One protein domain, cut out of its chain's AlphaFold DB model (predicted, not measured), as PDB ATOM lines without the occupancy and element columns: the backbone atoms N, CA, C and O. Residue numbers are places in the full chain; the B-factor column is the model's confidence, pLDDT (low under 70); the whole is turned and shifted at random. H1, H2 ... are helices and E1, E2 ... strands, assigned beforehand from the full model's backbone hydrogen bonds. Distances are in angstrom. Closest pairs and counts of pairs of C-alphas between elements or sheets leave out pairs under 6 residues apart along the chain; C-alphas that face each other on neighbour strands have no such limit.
ATOM      1  N   PRO A   6     140.880 154.949 139.892       86.44
ATOM      2  CA  PRO A   6     140.988 153.524 140.198       86.44
ATOM      3  C   PRO A   6     141.532 153.258 141.613       86.44
ATOM      4  O   PRO A   6     142.709 153.487 141.924       86.44
ATOM      5  N   VAL A   7     140.693 152.681 142.471       86.94
ATOM      6  CA  VAL A   7     140.986 152.368 143.876       86.94
ATOM      7  C   VAL A   7     140.947 150.865 144.159       86.94
ATOM      8  O   VAL A   7     140.304 150.085 143.460       86.94
ATOM      9  N   ARG A   8     141.657 150.433 145.207       87.94
ATOM     10  CA  ARG A   8     141.530 149.063 145.739       87.94
ATOM     11  C   ARG A   8     140.264 148.939 146.588       87.94
ATOM     12  O   ARG A   8     139.860 149.918 147.212       87.94
ATOM     13  N   VAL A   9     139.718 147.727 146.706       87.00
ATOM     14  CA  VAL A   9     138.543 147.435 147.555       87.00
ATOM     15  C   VAL A   9     138.740 147.950 148.987       87.00
ATOM     16  O   VAL A   9     137.915 148.711 149.484       87.00
ATOM     17  N   ASP A  10     139.881 147.648 149.619       84.88
ATOM     18  CA  ASP A  10     140.192 148.120 150.980       84.88
ATOM     19  C   ASP A  10     140.192 149.650 151.105       84.88
ATOM     20  O   ASP A  10     139.735 150.212 152.102       84.88
ATOM     21  N   GLN A  11     140.708 150.332 150.082       86.75
ATOM     22  CA  GLN A  11     140.795 151.788 150.047       86.75
ATOM     23  C   GLN A  11     139.406 152.415 149.902       86.75
ATOM     24  O   GLN A  11     139.111 153.394 150.590       86.75
ATOM     25  N   PHE A  12     138.555 151.832 149.053       88.56
ATOM     26  CA  PHE A  12     137.170 152.255 148.884       88.56
ATOM     27  C   PHE A  12     136.377 152.098 150.188       88.56
ATOM     28  O   PHE A  12     135.788 153.068 150.664       88.56
ATOM     29  N   VAL A  13     136.454 150.926 150.833       85.81
ATOM     30  CA  VAL A  13     135.788 150.655 152.120       85.81
ATOM     31  C   VAL A  13     136.244 151.653 153.191       85.81
ATOM     32  O   VAL A  13     135.420 152.292 153.844       85.81
ATOM     33  N   ALA A  14     137.554 151.875 153.330       83.94
ATOM     34  CA  ALA A  14     138.092 152.831 154.299       83.94
ATOM     35  C   ALA A  14     137.688 154.291 154.008       83.94
ATOM     36  O   ALA A  14     137.565 155.109 154.922       83.94
ATOM     37  N   GLN A  15     137.511 154.665 152.739       84.75
ATOM     38  CA  GLN A  15     137.029 155.992 152.359       84.75
ATOM     39  C   GLN A  15     135.538 156.161 152.651       84.75
ATOM     40  O   GLN A  15     135.147 157.192 153.195       84.75
ATOM     41  N   TYR A  16     134.733 155.142 152.366       84.19
ATOM     42  CA  TYR A  16     133.296 155.166 152.600       84.19
ATOM     43  C   TYR A  16     132.959 155.252 154.097       84.19
ATOM     44  O   TYR A  16     132.202 156.127 154.515       84.19
ATOM     45  N   LEU A  17     133.612 154.435 154.932       84.50
ATOM     46  CA  LEU A  17     133.399 154.413 156.389       84.50
ATOM     47  C   LEU A  17     133.792 155.722 157.091       84.50
ATOM     48  O   LEU A  17     133.238 156.064 158.136       84.50
ATOM     49  N   ARG A  18     134.729 156.495 156.522       82.62
ATOM     50  CA  ARG A  18     135.079 157.825 157.053       82.62
ATOM     51  C   ARG A  18     133.911 158.808 156.966       82.62
ATOM     52  O   ARG A  18     133.763 159.642 157.860       82.62
ATOM     53  N   ASN A  19     133.096 158.683 155.923       79.25
ATOM     54  CA  ASN A  19     131.957 159.559 155.658       79.25
ATOM     55  C   ASN A  19     130.636 158.977 156.191       79.25
ATOM     56  O   ASN A  19     129.714 159.738 156.477       79.25
ATOM     57  N   HIS A  20     130.569 157.657 156.399       77.88
ATOM     58  CA  HIS A  20     129.386 156.930 156.868       77.88
ATOM     59  C   HIS A  20     129.734 156.030 158.064       77.88
ATOM     60  O   HIS A  20     130.016 154.843 157.918       77.88
ATOM     61  N   LYS A  21     129.725 156.617 159.269       71.12
ATOM     62  CA  LYS A  21     130.174 155.958 160.515       71.12
ATOM     63  C   LYS A  21     129.241 154.859 161.040       71.12
ATOM     64  O   LYS A  21     129.661 154.096 161.901       71.12
ATOM     65  N   ASP A  22     128.015 154.791 160.529       73.12
ATOM     66  CA  ASP A  22     126.993 153.820 160.947       73.12
ATOM     67  C   ASP A  22     126.950 152.576 160.038       73.12
ATOM     68  O   ASP A  22     126.102 151.702 160.209       73.12
ATOM     69  N   THR A  23     127.847 152.495 159.050       76.19
ATOM     70  CA  THR A  23     127.927 151.379 158.102       76.19
ATOM     71  C   THR A  23     128.887 150.304 158.607       76.19
ATOM     72  O   THR A  23     129.991 150.604 159.057       76.19
ATOM     73  N   ASP A  24     128.481 149.038 158.502       85.00
ATOM     74  CA  ASP A  24     129.349 147.898 158.791       85.00
ATOM     75  C   ASP A  24     130.340 147.651 157.639       85.00
ATOM     76  O   ASP A  24     129.949 147.477 156.481       85.00
ATOM     77  N   GLY A  25     131.636 147.651 157.960       84.06
ATOM     78  CA  GLY A  25     132.716 147.553 156.977       84.06
ATOM     79  C   GLY A  25     132.800 146.194 156.286       84.06
ATOM     80  O   GLY A  25     133.125 146.142 155.098       84.06
ATOM     81  N   ASP A  26     132.470 145.115 156.997       85.75
ATOM     82  CA  ASP A  26     132.498 143.759 156.441       85.75
ATOM     83  C   ASP A  26     131.329 143.542 155.473       85.75
ATOM     84  O   ASP A  26     131.522 143.021 154.372       85.75
ATOM     85  N   THR A  27     130.140 144.047 155.820       87.62
ATOM     86  CA  THR A  27     128.982 144.067 154.914       87.62
ATOM     87  C   THR A  27     129.269 144.874 153.642       87.62
ATOM     88  O   THR A  27     128.944 144.426 152.542       87.62
ATOM     89  N   LEU A  28     129.916 146.040 153.758       88.62
ATOM     90  CA  LEU A  28     130.271 146.856 152.592       88.62
ATOM     91  C   LEU A  28     131.295 146.159 151.689       88.62
ATOM     92  O   LEU A  28     131.149 146.177 150.470       88.62
ATOM     93  N   ARG A  29     132.321 145.525 152.268       91.00
ATOM     94  CA  ARG A  29     133.307 144.748 151.506       91.00
ATOM     95  C   ARG A  29     132.635 143.628 150.714       91.00
ATOM     96  O   ARG A  29     132.878 143.515 149.517       91.00
ATOM     97  N   ALA A  30     131.762 142.857 151.362       91.06
ATOM     98  CA  ALA A  30     131.017 141.785 150.710       91.06
ATOM     99  C   ALA A  30     130.153 142.308 149.547       91.06
ATOM    100  O   ALA A  30     130.107 141.683 148.492       91.06
ATOM    101  N   ALA A  31     129.527 143.478 149.698       92.31
ATOM    102  CA  ALA A  31     128.745 144.097 148.628       92.31
ATOM    103  C   ALA A  31     129.606 144.558 147.435       92.31
ATOM    104  O   ALA A  31     129.179 144.456 146.287       92.31
ATOM    105  N   VAL A  32     130.831 145.038 147.684       92.56
ATOM    106  CA  VAL A  32     131.789 145.376 146.615       92.56
ATOM    107  C   VAL A  32     132.238 144.120 145.869       92.56
ATOM    108  O   VAL A  32     132.293 144.130 144.642       92.56
ATOM    109  N   GLU A  33     132.531 143.035 146.587       92.19
ATOM    110  CA  GLU A  33     132.919 141.752 145.988       92.19
ATOM    111  C   GLU A  33     131.781 141.134 145.159       92.19
ATOM    112  O   GLU A  33     132.029 140.634 144.061       92.19
ATOM    113  N   ASP A  34     130.538 141.230 145.633       94.56
ATOM    114  CA  ASP A  34     129.337 140.795 144.909       94.56
ATOM    115  C   ASP A  34     129.125 141.605 143.618       94.56
ATOM    116  O   ASP A  34     129.023 141.036 142.528       94.56
ATOM    117  N   ALA A  35     129.185 142.940 143.698       93.19
ATOM    118  CA  ALA A  35     129.074 143.813 142.528       93.19
ATOM    119  C   ALA A  35     130.189 143.566 141.498       93.19
ATOM    120  O   ALA A  35     129.943 143.575 140.289       93.19
ATOM    121  N   LEU A  36     131.407 143.302 141.966       91.81
ATOM    122  CA  LEU A  36     132.547 142.969 141.121       91.81
ATOM    123  C   LEU A  36     132.377 141.598 140.450       91.81
ATOM    124  O   LEU A  36     132.683 141.444 139.266       91.81
ATOM    125  N   ALA A  37     131.853 140.603 141.168       91.00
ATOM    126  CA  ALA A  37     131.522 139.300 140.598       91.00
ATOM    127  C   ALA A  37     130.421 139.413 139.531       91.00
ATOM    128  O   ALA A  37     130.553 138.826 138.456       91.00
ATOM    129  N   ALA A  38     129.380 140.210 139.781       89.31
ATOM    130  CA  ALA A  38     128.316 140.474 138.815       89.31
ATOM    131  C   ALA A  38     128.842 141.180 137.556       89.31
ATOM    132  O   ALA A  38     128.503 140.791 136.436       89.31
ATOM    133  N   PHE A  39     129.721 142.170 137.727       90.12
ATOM    134  CA  PHE A  39     130.406 142.839 136.621       90.12
ATOM    135  C   PHE A  39     131.208 141.844 135.766       90.12
ATOM    136  O   PHE A  39     131.031 141.807 134.548       90.12
ATOM    137  N   ARG A  40     132.007 140.970 136.397       85.31
ATOM    138  CA  ARG A  40     132.785 139.919 135.708       85.31
ATOM    139  C   ARG A  40     131.909 138.900 134.977       85.31
ATOM    140  O   ARG A  40     132.320 138.364 133.957       85.31
ATOM    141  N   GLN A  41     130.699 138.641 135.471       87.06
ATOM    142  CA  GLN A  41     129.711 137.776 134.811       87.06
ATOM    143  C   GLN A  41     128.952 138.475 133.672       87.06
ATOM    144  O   GLN A  41     128.053 137.887 133.073       87.06
ATOM    145  N   GLY A  42     129.290 139.728 133.360       86.56
ATOM    146  CA  GLY A  42     128.683 140.466 132.263       86.56
ATOM    147  C   GLY A  42     127.330 141.091 132.600       86.56
ATOM    148  O   GLY A  42     126.647 141.562 131.692       86.56
ATOM    149  N   VAL A  43     126.927 141.141 133.876       90.81
ATOM    150  CA  VAL A  43     125.692 141.829 134.284       90.81
ATOM    151  C   VAL A  43     125.780 143.304 133.875       90.81
ATOM    152  O   VAL A  43     126.833 143.941 133.965       90.81
ATOM    153  N   ARG A  44     124.674 143.848 133.362       90.75
ATOM    154  CA  ARG A  44     124.574 145.231 132.878       90.75
ATOM    155  C   ARG A  44     123.503 145.987 133.649       90.75
ATOM    156  O   ARG A  44     122.559 145.401 134.177       90.75
ATOM    157  N   CYS A  45     123.635 147.308 133.673       92.81
ATOM    158  CA  CYS A  45     122.562 148.183 134.118       92.81
ATOM    159  C   CYS A  45     121.341 148.032 133.194       92.81
ATOM    160  O   CYS A  45     121.481 147.676 132.026       92.81
ATOM    161  N   ALA A  46     120.146 148.381 133.677       89.69
ATOM    162  CA  ALA A  46     118.919 148.367 132.873       89.69
ATOM    163  C   ALA A  46     119.014 149.214 131.585       89.69
ATOM    164  O   ALA A  46     118.311 148.940 130.617       89.69
ATOM    165  N   CYS A  47     119.894 150.221 131.548       87.94
ATOM    166  CA  CYS A  47     120.164 151.029 130.354       87.94
ATOM    167  C   CYS A  47     121.151 150.385 129.358       87.94
ATOM    168  O   CYS A  47     121.466 150.995 128.341       87.94
ATOM    169  N   GLY A  48     121.674 149.191 129.653       86.06
ATOM    170  CA  GLY A  48     122.629 148.452 128.822       86.06
ATOM    171  C   GLY A  48     124.106 148.759 129.092       86.06
ATOM    172  O   GLY A  48     124.970 148.021 128.626       86.06
ATOM    173  N   ARG A  49     124.425 149.801 129.870       86.56
ATOM    174  CA  ARG A  49     125.817 150.152 130.205       86.56
ATOM    175  C   ARG A  49     126.419 149.207 131.261       86.56
ATOM    176  O   ARG A  49     125.664 148.644 132.065       86.56
ATOM    177  N   PRO A  50     127.757 149.050 131.301       89.00
ATOM    178  CA  PRO A  50     128.435 148.296 132.355       89.00
ATOM    179  C   PRO A  50     128.144 148.849 133.755       89.00
ATOM    180  O   PRO A  50     127.794 150.023 133.917       89.00
ATOM    181  N   LEU A  51     128.257 147.985 134.764       93.00
ATOM    182  CA  LEU A  51     128.071 148.380 136.159       93.00
ATOM    183  C   LEU A  51     129.213 149.294 136.610       93.00
ATOM    184  O   LEU A  51     130.371 149.014 136.318       93.00
ATOM    185  N   TRP A  52     128.871 150.348 137.350       93.69
ATOM    186  CA  TRP A  52     129.834 151.089 138.160       93.69
ATOM    187  C   TRP A  52     129.960 150.328 139.480       93.69
ATOM    188  O   TRP A  52     129.023 150.352 140.278       93.69
ATOM    189  N   VAL A  53     131.038 149.569 139.672       93.94
ATOM    190  CA  VAL A  53     131.160 148.564 140.744       93.94
ATOM    191  C   VAL A  53     131.144 149.231 142.116       93.94
ATOM    192  O   VAL A  53     130.372 148.824 142.988       93.94
ATOM    193  N   ALA A  54     131.916 150.304 142.289       92.25
ATOM    194  CA  ALA A  54     131.958 151.078 143.525       92.25
ATOM    195  C   ALA A  54     130.577 151.634 143.921       92.25
ATOM    196  O   ALA A  54     130.164 151.511 145.075       92.25
ATOM    197  N   GLY A  55     129.822 152.194 142.970       90.56
ATOM    198  CA  GLY A  55     128.462 152.677 143.231       90.56
ATOM    199  C   GLY A  55     127.433 151.558 143.390       90.56
ATOM    200  O   GLY A  55     126.508 151.664 144.196       90.56
ATOM    201  N   SER A  56     127.605 150.455 142.664       93.81
ATOM    202  CA  SER A  56     126.690 149.313 142.700       93.81
ATOM    203  C   SER A  56     126.691 148.605 144.050       93.81
ATOM    204  O   SER A  56     125.648 148.114 144.479       93.81
ATOM    205  N   ALA A  57     127.826 148.623 144.753       91.88
ATOM    206  CA  ALA A  57     127.948 148.097 146.109       91.88
ATOM    207  C   ALA A  57     127.039 148.808 147.130       91.88
ATOM    208  O   ALA A  57     126.741 148.249 148.182       91.88
ATOM    209  N   VAL A  58     126.603 150.042 146.843       89.75
ATOM    210  CA  VAL A  58     125.850 150.879 147.794       89.75
ATOM    211  C   VAL A  58     124.449 151.244 147.314       89.75
ATOM    212  O   VAL A  58     123.548 151.413 148.132       89.75
ATOM    213  N   ALA A  59     124.246 151.352 146.001       88.94
ATOM    214  CA  ALA A  59     122.984 151.771 145.393       88.94
ATOM    215  C   ALA A  59     122.259 150.635 144.645       88.94
ATOM    216  O   ALA A  59     121.177 150.856 144.096       88.94
ATOM    217  N   GLY A  60     122.832 149.426 144.636       89.62
ATOM    218  CA  GLY A  60     122.378 148.307 143.809       89.62
ATOM    219  C   GLY A  60     122.909 148.388 142.376       89.62
ATOM    220  O   GLY A  60     123.437 149.412 141.948       89.62
ATOM    221  N   TYR A  61     122.787 147.291 141.624       93.50
ATOM    222  CA  TYR A  61     123.404 147.137 140.300       93.50
ATOM    223  C   TYR A  61     122.968 148.214 139.300       93.50
ATOM    224  O   TYR A  61     121.874 148.173 138.732       93.50
ATOM    225  N   GLY A  62     123.871 149.159 139.037       92.25
ATOM    226  CA  GLY A  62     123.640 150.268 138.126       92.25
ATOM    227  C   GLY A  62     124.924 150.820 137.518       92.25
ATOM    228  O   GLY A  62     126.022 150.651 138.043       92.25
ATOM    229  N   CYS A  63     124.789 151.488 136.374       92.94
ATOM    230  CA  CYS A  63     125.877 152.279 135.812       92.94
ATOM    231  C   CYS A  63     125.950 153.638 136.514       92.94
ATOM    232  O   CYS A  63     124.960 154.094 137.094       92.94
ATOM    233  N   PHE A  64     127.091 154.313 136.385       91.94
ATOM    234  CA  PHE A  64     127.321 155.630 136.976       91.94
ATOM    235  C   PHE A  64     126.188 156.616 136.687       91.94
ATOM    236  O   PHE A  64     125.552 157.098 137.615       91.94
ATOM    237  N   THR A  65     125.831 156.813 135.416       91.25
ATOM    238  CA  THR A  65     124.776 157.761 135.027       91.25
ATOM    239  C   THR A  65     123.410 157.435 135.619       91.25
ATOM    240  O   THR A  65     122.666 158.345 135.967       91.25
ATOM    241  N   CYS A  66     123.055 156.157 135.761       92.50
ATOM    242  CA  CYS A  66     121.777 155.785 136.367       92.50
ATOM    243  C   CYS A  66     121.771 155.970 137.887       92.50
ATOM    244  O   CYS A  66     120.717 156.257 138.445       92.50
ATOM    245  N   ILE A  67     122.922 155.811 138.546       91.00
ATOM    246  CA  ILE A  67     123.053 155.978 139.997       91.00
ATOM    247  C   ILE A  67     123.157 157.465 140.370       91.00
ATOM    248  O   ILE A  67     122.504 157.908 141.310       91.00
ATOM    249  N   THR A  68     123.956 158.244 139.640       88.69
ATOM    250  CA  THR A  68     124.290 159.637 139.991       88.69
ATOM    251  C   THR A  68     123.499 160.676 139.200       88.69
ATOM    252  O   THR A  68     123.488 161.849 139.567       88.69
ATOM    253  N   GLY A  69     122.868 160.284 138.088       87.00
ATOM    254  CA  GLY A  69     122.270 161.212 137.124       87.00
ATOM    255  C   GLY A  69     123.294 161.989 136.285       87.00
ATOM    256  O   GLY A  69     122.890 162.817 135.471       87.00
ATOM    257  N   SER A  70     124.597 161.739 136.463       86.25
ATOM    258  CA  SER A  70     125.680 162.491 135.818       86.25
ATOM    259  C   SER A  70     126.260 161.753 134.607       86.25
ATOM    260  O   SER A  70     126.296 160.521 134.554       86.25
ATOM    261  N   ALA A  71     126.695 162.508 133.598       79.88
ATOM    262  CA  ALA A  71     127.243 161.938 132.366       79.88
ATOM    263  C   ALA A  71     128.721 161.539 132.499       79.88
ATOM    264  O   ALA A  71     129.124 160.541 131.910       79.88
ATOM    265  N   GLU A  72     129.493 162.283 133.292       81.50
ATOM    266  CA  GLU A  72     130.952 162.172 133.371       81.50
ATOM    267  C   GLU A  72     131.386 161.795 134.797       81.50
ATOM    268  O   GLU A  72     130.937 162.448 135.742       81.50
ATOM    269  N   PRO A  73     132.221 160.754 134.974       80.06
ATOM    270  CA  PRO A  73     132.635 160.247 136.285       80.06
ATOM    271  C   PRO A  73     133.923 160.887 136.828       80.06
ATOM    272  O   PRO A  73     134.683 160.247 137.557       80.06
ATOM    273  N   ASP A  74     134.226 162.116 136.419       80.75
ATOM    274  CA  ASP A  74     135.528 162.736 136.654       80.75
ATOM    275  C   ASP A  74     135.856 162.859 138.149       80.75
ATOM    276  O   ASP A  74     135.307 163.686 138.879       80.75
ATOM    277  N   GLY A  75     136.808 162.035 138.598       77.81
ATOM    278  CA  GLY A  75     137.257 161.998 139.990       77.81
ATOM    279  C   GLY A  75     136.450 161.077 140.910       77.81
ATOM    280  O   GLY A  75     136.822 160.927 142.077       77.81
ATOM    281  N   ASP A  76     135.403 160.416 140.411       86.88
ATOM    282  CA  ASP A  76     134.652 159.430 141.185       86.88
ATOM    283  C   ASP A  76     135.446 158.125 141.338       86.88
ATOM    284  O   ASP A  76     136.110 157.680 140.397       86.88
ATOM    285  N   PRO A  77     135.418 157.479 142.517       88.44
ATOM    286  CA  PRO A  77     136.144 156.238 142.727       88.44
ATOM    287  C   PRO A  77     135.506 155.083 141.946       88.44
ATOM    288  O   PRO A  77     134.285 154.920 141.930       88.44
ATOM    289  N   GLU A  78     136.345 154.227 141.372       92.12
ATOM    290  CA  GLU A  78     135.944 152.921 140.843       92.12
ATOM    291  C   GLU A  78     136.954 151.849 141.259       92.12
ATOM    292  O   GLU A  78     138.135 152.126 141.474       92.12
ATOM    293  N   ILE A  79     136.493 150.609 141.405       91.94
ATOM    294  CA  ILE A  79     137.348 149.466 141.700       91.94
ATOM    295  C   ILE A  79     138.281 149.222 140.514       91.94
ATOM    296  O   ILE A  79     137.834 148.971 139.401       91.94
ATOM    297  N   ARG A  80     139.592 149.255 140.773       85.06
ATOM    298  CA  ARG A  80     140.649 149.161 139.752       85.06
ATOM    299  C   ARG A  80     140.460 148.004 138.775       85.06
ATOM    300  O   ARG A  80     140.596 148.195 137.580       85.06
ATOM    301  N   GLU A  81     140.082 146.837 139.278       82.31
ATOM    302  CA  GLU A  81     139.864 145.645 138.452       82.31
ATOM    303  C   GLU A  81     138.718 145.816 137.444       82.31
ATOM    304  O   GLU A  81     138.739 145.205 136.380       82.31
ATOM    305  N   ALA A  82     137.720 146.645 137.764       83.00
ATOM    306  CA  ALA A  82     136.669 147.003 136.822       83.00
ATOM    307  C   ALA A  82     137.193 147.979 135.762       83.00
ATOM    308  O   ALA A  82     136.837 147.825 134.602       83.00
ATOM    309  N   CYS A  83     138.076 148.920 136.128       76.94
ATOM    310  CA  CYS A  83     138.743 149.826 135.184       76.94
ATOM    311  C   CYS A  83     139.656 149.080 134.200       76.94
ATOM    312  O   CYS A  83     139.602 149.348 133.006       76.94
ATOM    313  N   ASP A  84     140.451 148.126 134.686       65.94
ATOM    314  CA  ASP A  84     141.410 147.379 133.863       65.94
ATOM    315  C   ASP A  84     140.699 146.505 132.809       65.94
ATOM    316  O   ASP A  84     141.204 146.314 131.705       65.94
ATOM    317  N   ALA A  85     139.486 146.025 133.105       59.22
ATOM    318  CA  ALA A  85     138.671 145.252 132.168       59.22
ATOM    319  C   ALA A  85     138.112 146.087 130.996       59.22
ATOM    320  O   ALA A  85     137.867 145.532 129.928       59.22
ATOM    321  N   PHE A  86     137.949 147.409 131.151       52.97
ATOM    322  CA  PHE A  86     137.540 148.289 130.042       52.97
ATOM    323  C   PHE A  86     138.615 148.421 128.954       52.97
ATOM    324  O   PHE A  86     138.283 148.779 127.829       52.97
ATOM    325  N   LEU A  87     139.878 148.098 129.257       50.59
ATOM    326  CA  LEU A  87     140.986 148.157 128.298       50.59
ATOM    327  C   LEU A  87     141.037 146.944 127.353       50.59
ATOM    328  O   LEU A  87     141.809 146.947 126.399       50.59
ATOM    329  N   VAL A  88     140.250 145.895 127.616       48.91
ATOM    330  CA  VAL A  88     140.298 144.629 126.859       48.91
ATOM    331  C   VAL A  88     139.236 144.573 125.747       48.91
ATOM    332  O   VAL A  88     139.440 143.885 124.752       48.91
TER     333      VAL A  88
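What this domain is: This is residues 6 to 88 of the 298 residues of an uncharacterized protein of Desulfosarcina widdelii (UniProt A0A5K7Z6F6). The long helix H2 makes one side of the domain, and the short helix H3, near the middle, packs between it and the short strand E1. H1 packs across the first part of H2, H4 sits at the periphery beyond H3, and H5 follows E1 with no residue between them, the chain turning there to run the same way as H2. The printed part has 83 residues, with five named helices and one named strand in the order H1, H2, H3, H4, E1, H5, and its class is mostly helix. It is compact, with a radius of gyration of the C-alphas of 12.1 A and spans of 33 by 24 by 21 A.

How they stand to each other: H2, residues 25 to 40, touches H3, residues 53 to 59, at a steep tilt of 58 degrees, opposite ways; their closest C-alphas, of Val 32 and Ala 57, are 4.7 A apart. With residues 25 to 32 alone, H2 touches H1, residues 9 to 19, at a steep tilt of 48 degrees, opposite ways; the closest C-alphas, of Val 13 and Arg 29, are 6.4 A apart. H3 and H4, residues 64 to 68, only just touch, with 3 pairs of C-alphas within 8 A, the closest being Ala 59 and Ile 67 at 6.8 A. E1, residues 77 to 79, pairs with no named strand, but residues 6 to 7 pair with its residues 78 to 79, parallel. The closest C-alphas of H3 and E1, of Ala 54 and Glu 78, are 5.1 A apart. H5, residues 80 to 85, is close to but not clearly touching H2, at a shallow tilt of 6 degrees, the same way; the closest C-alphas are those of Leu 36 and Ala 82, 7.2 A apart. In H2, H4 and H5 every O i to N i+4 pair is within hydrogen-bond range; in H1 it is 5 of 7 and in H3 2 of 3.

Where its parts are: H2 measures 22.6 A from C-alpha 25 at (132.716, 147.553, 156.977) to C-alpha 40 at (132.785, 139.919, 135.708). H1 measures 16.0 A, H3 9.9 A, H4 5.9 A, E1 7.0 A and H5 8.8 A, the last ending at C-alpha 85 at (138.671, 145.252, 132.168).

The domain as a whole: The C-alphas farthest apart, of Asp 22 and Val 88, are 37.7 A apart. The printed part has no cut, and H2 to H3 is a long link of 12 residues. Confidence is low, with pLDDT under 70, in residues 84 to 88.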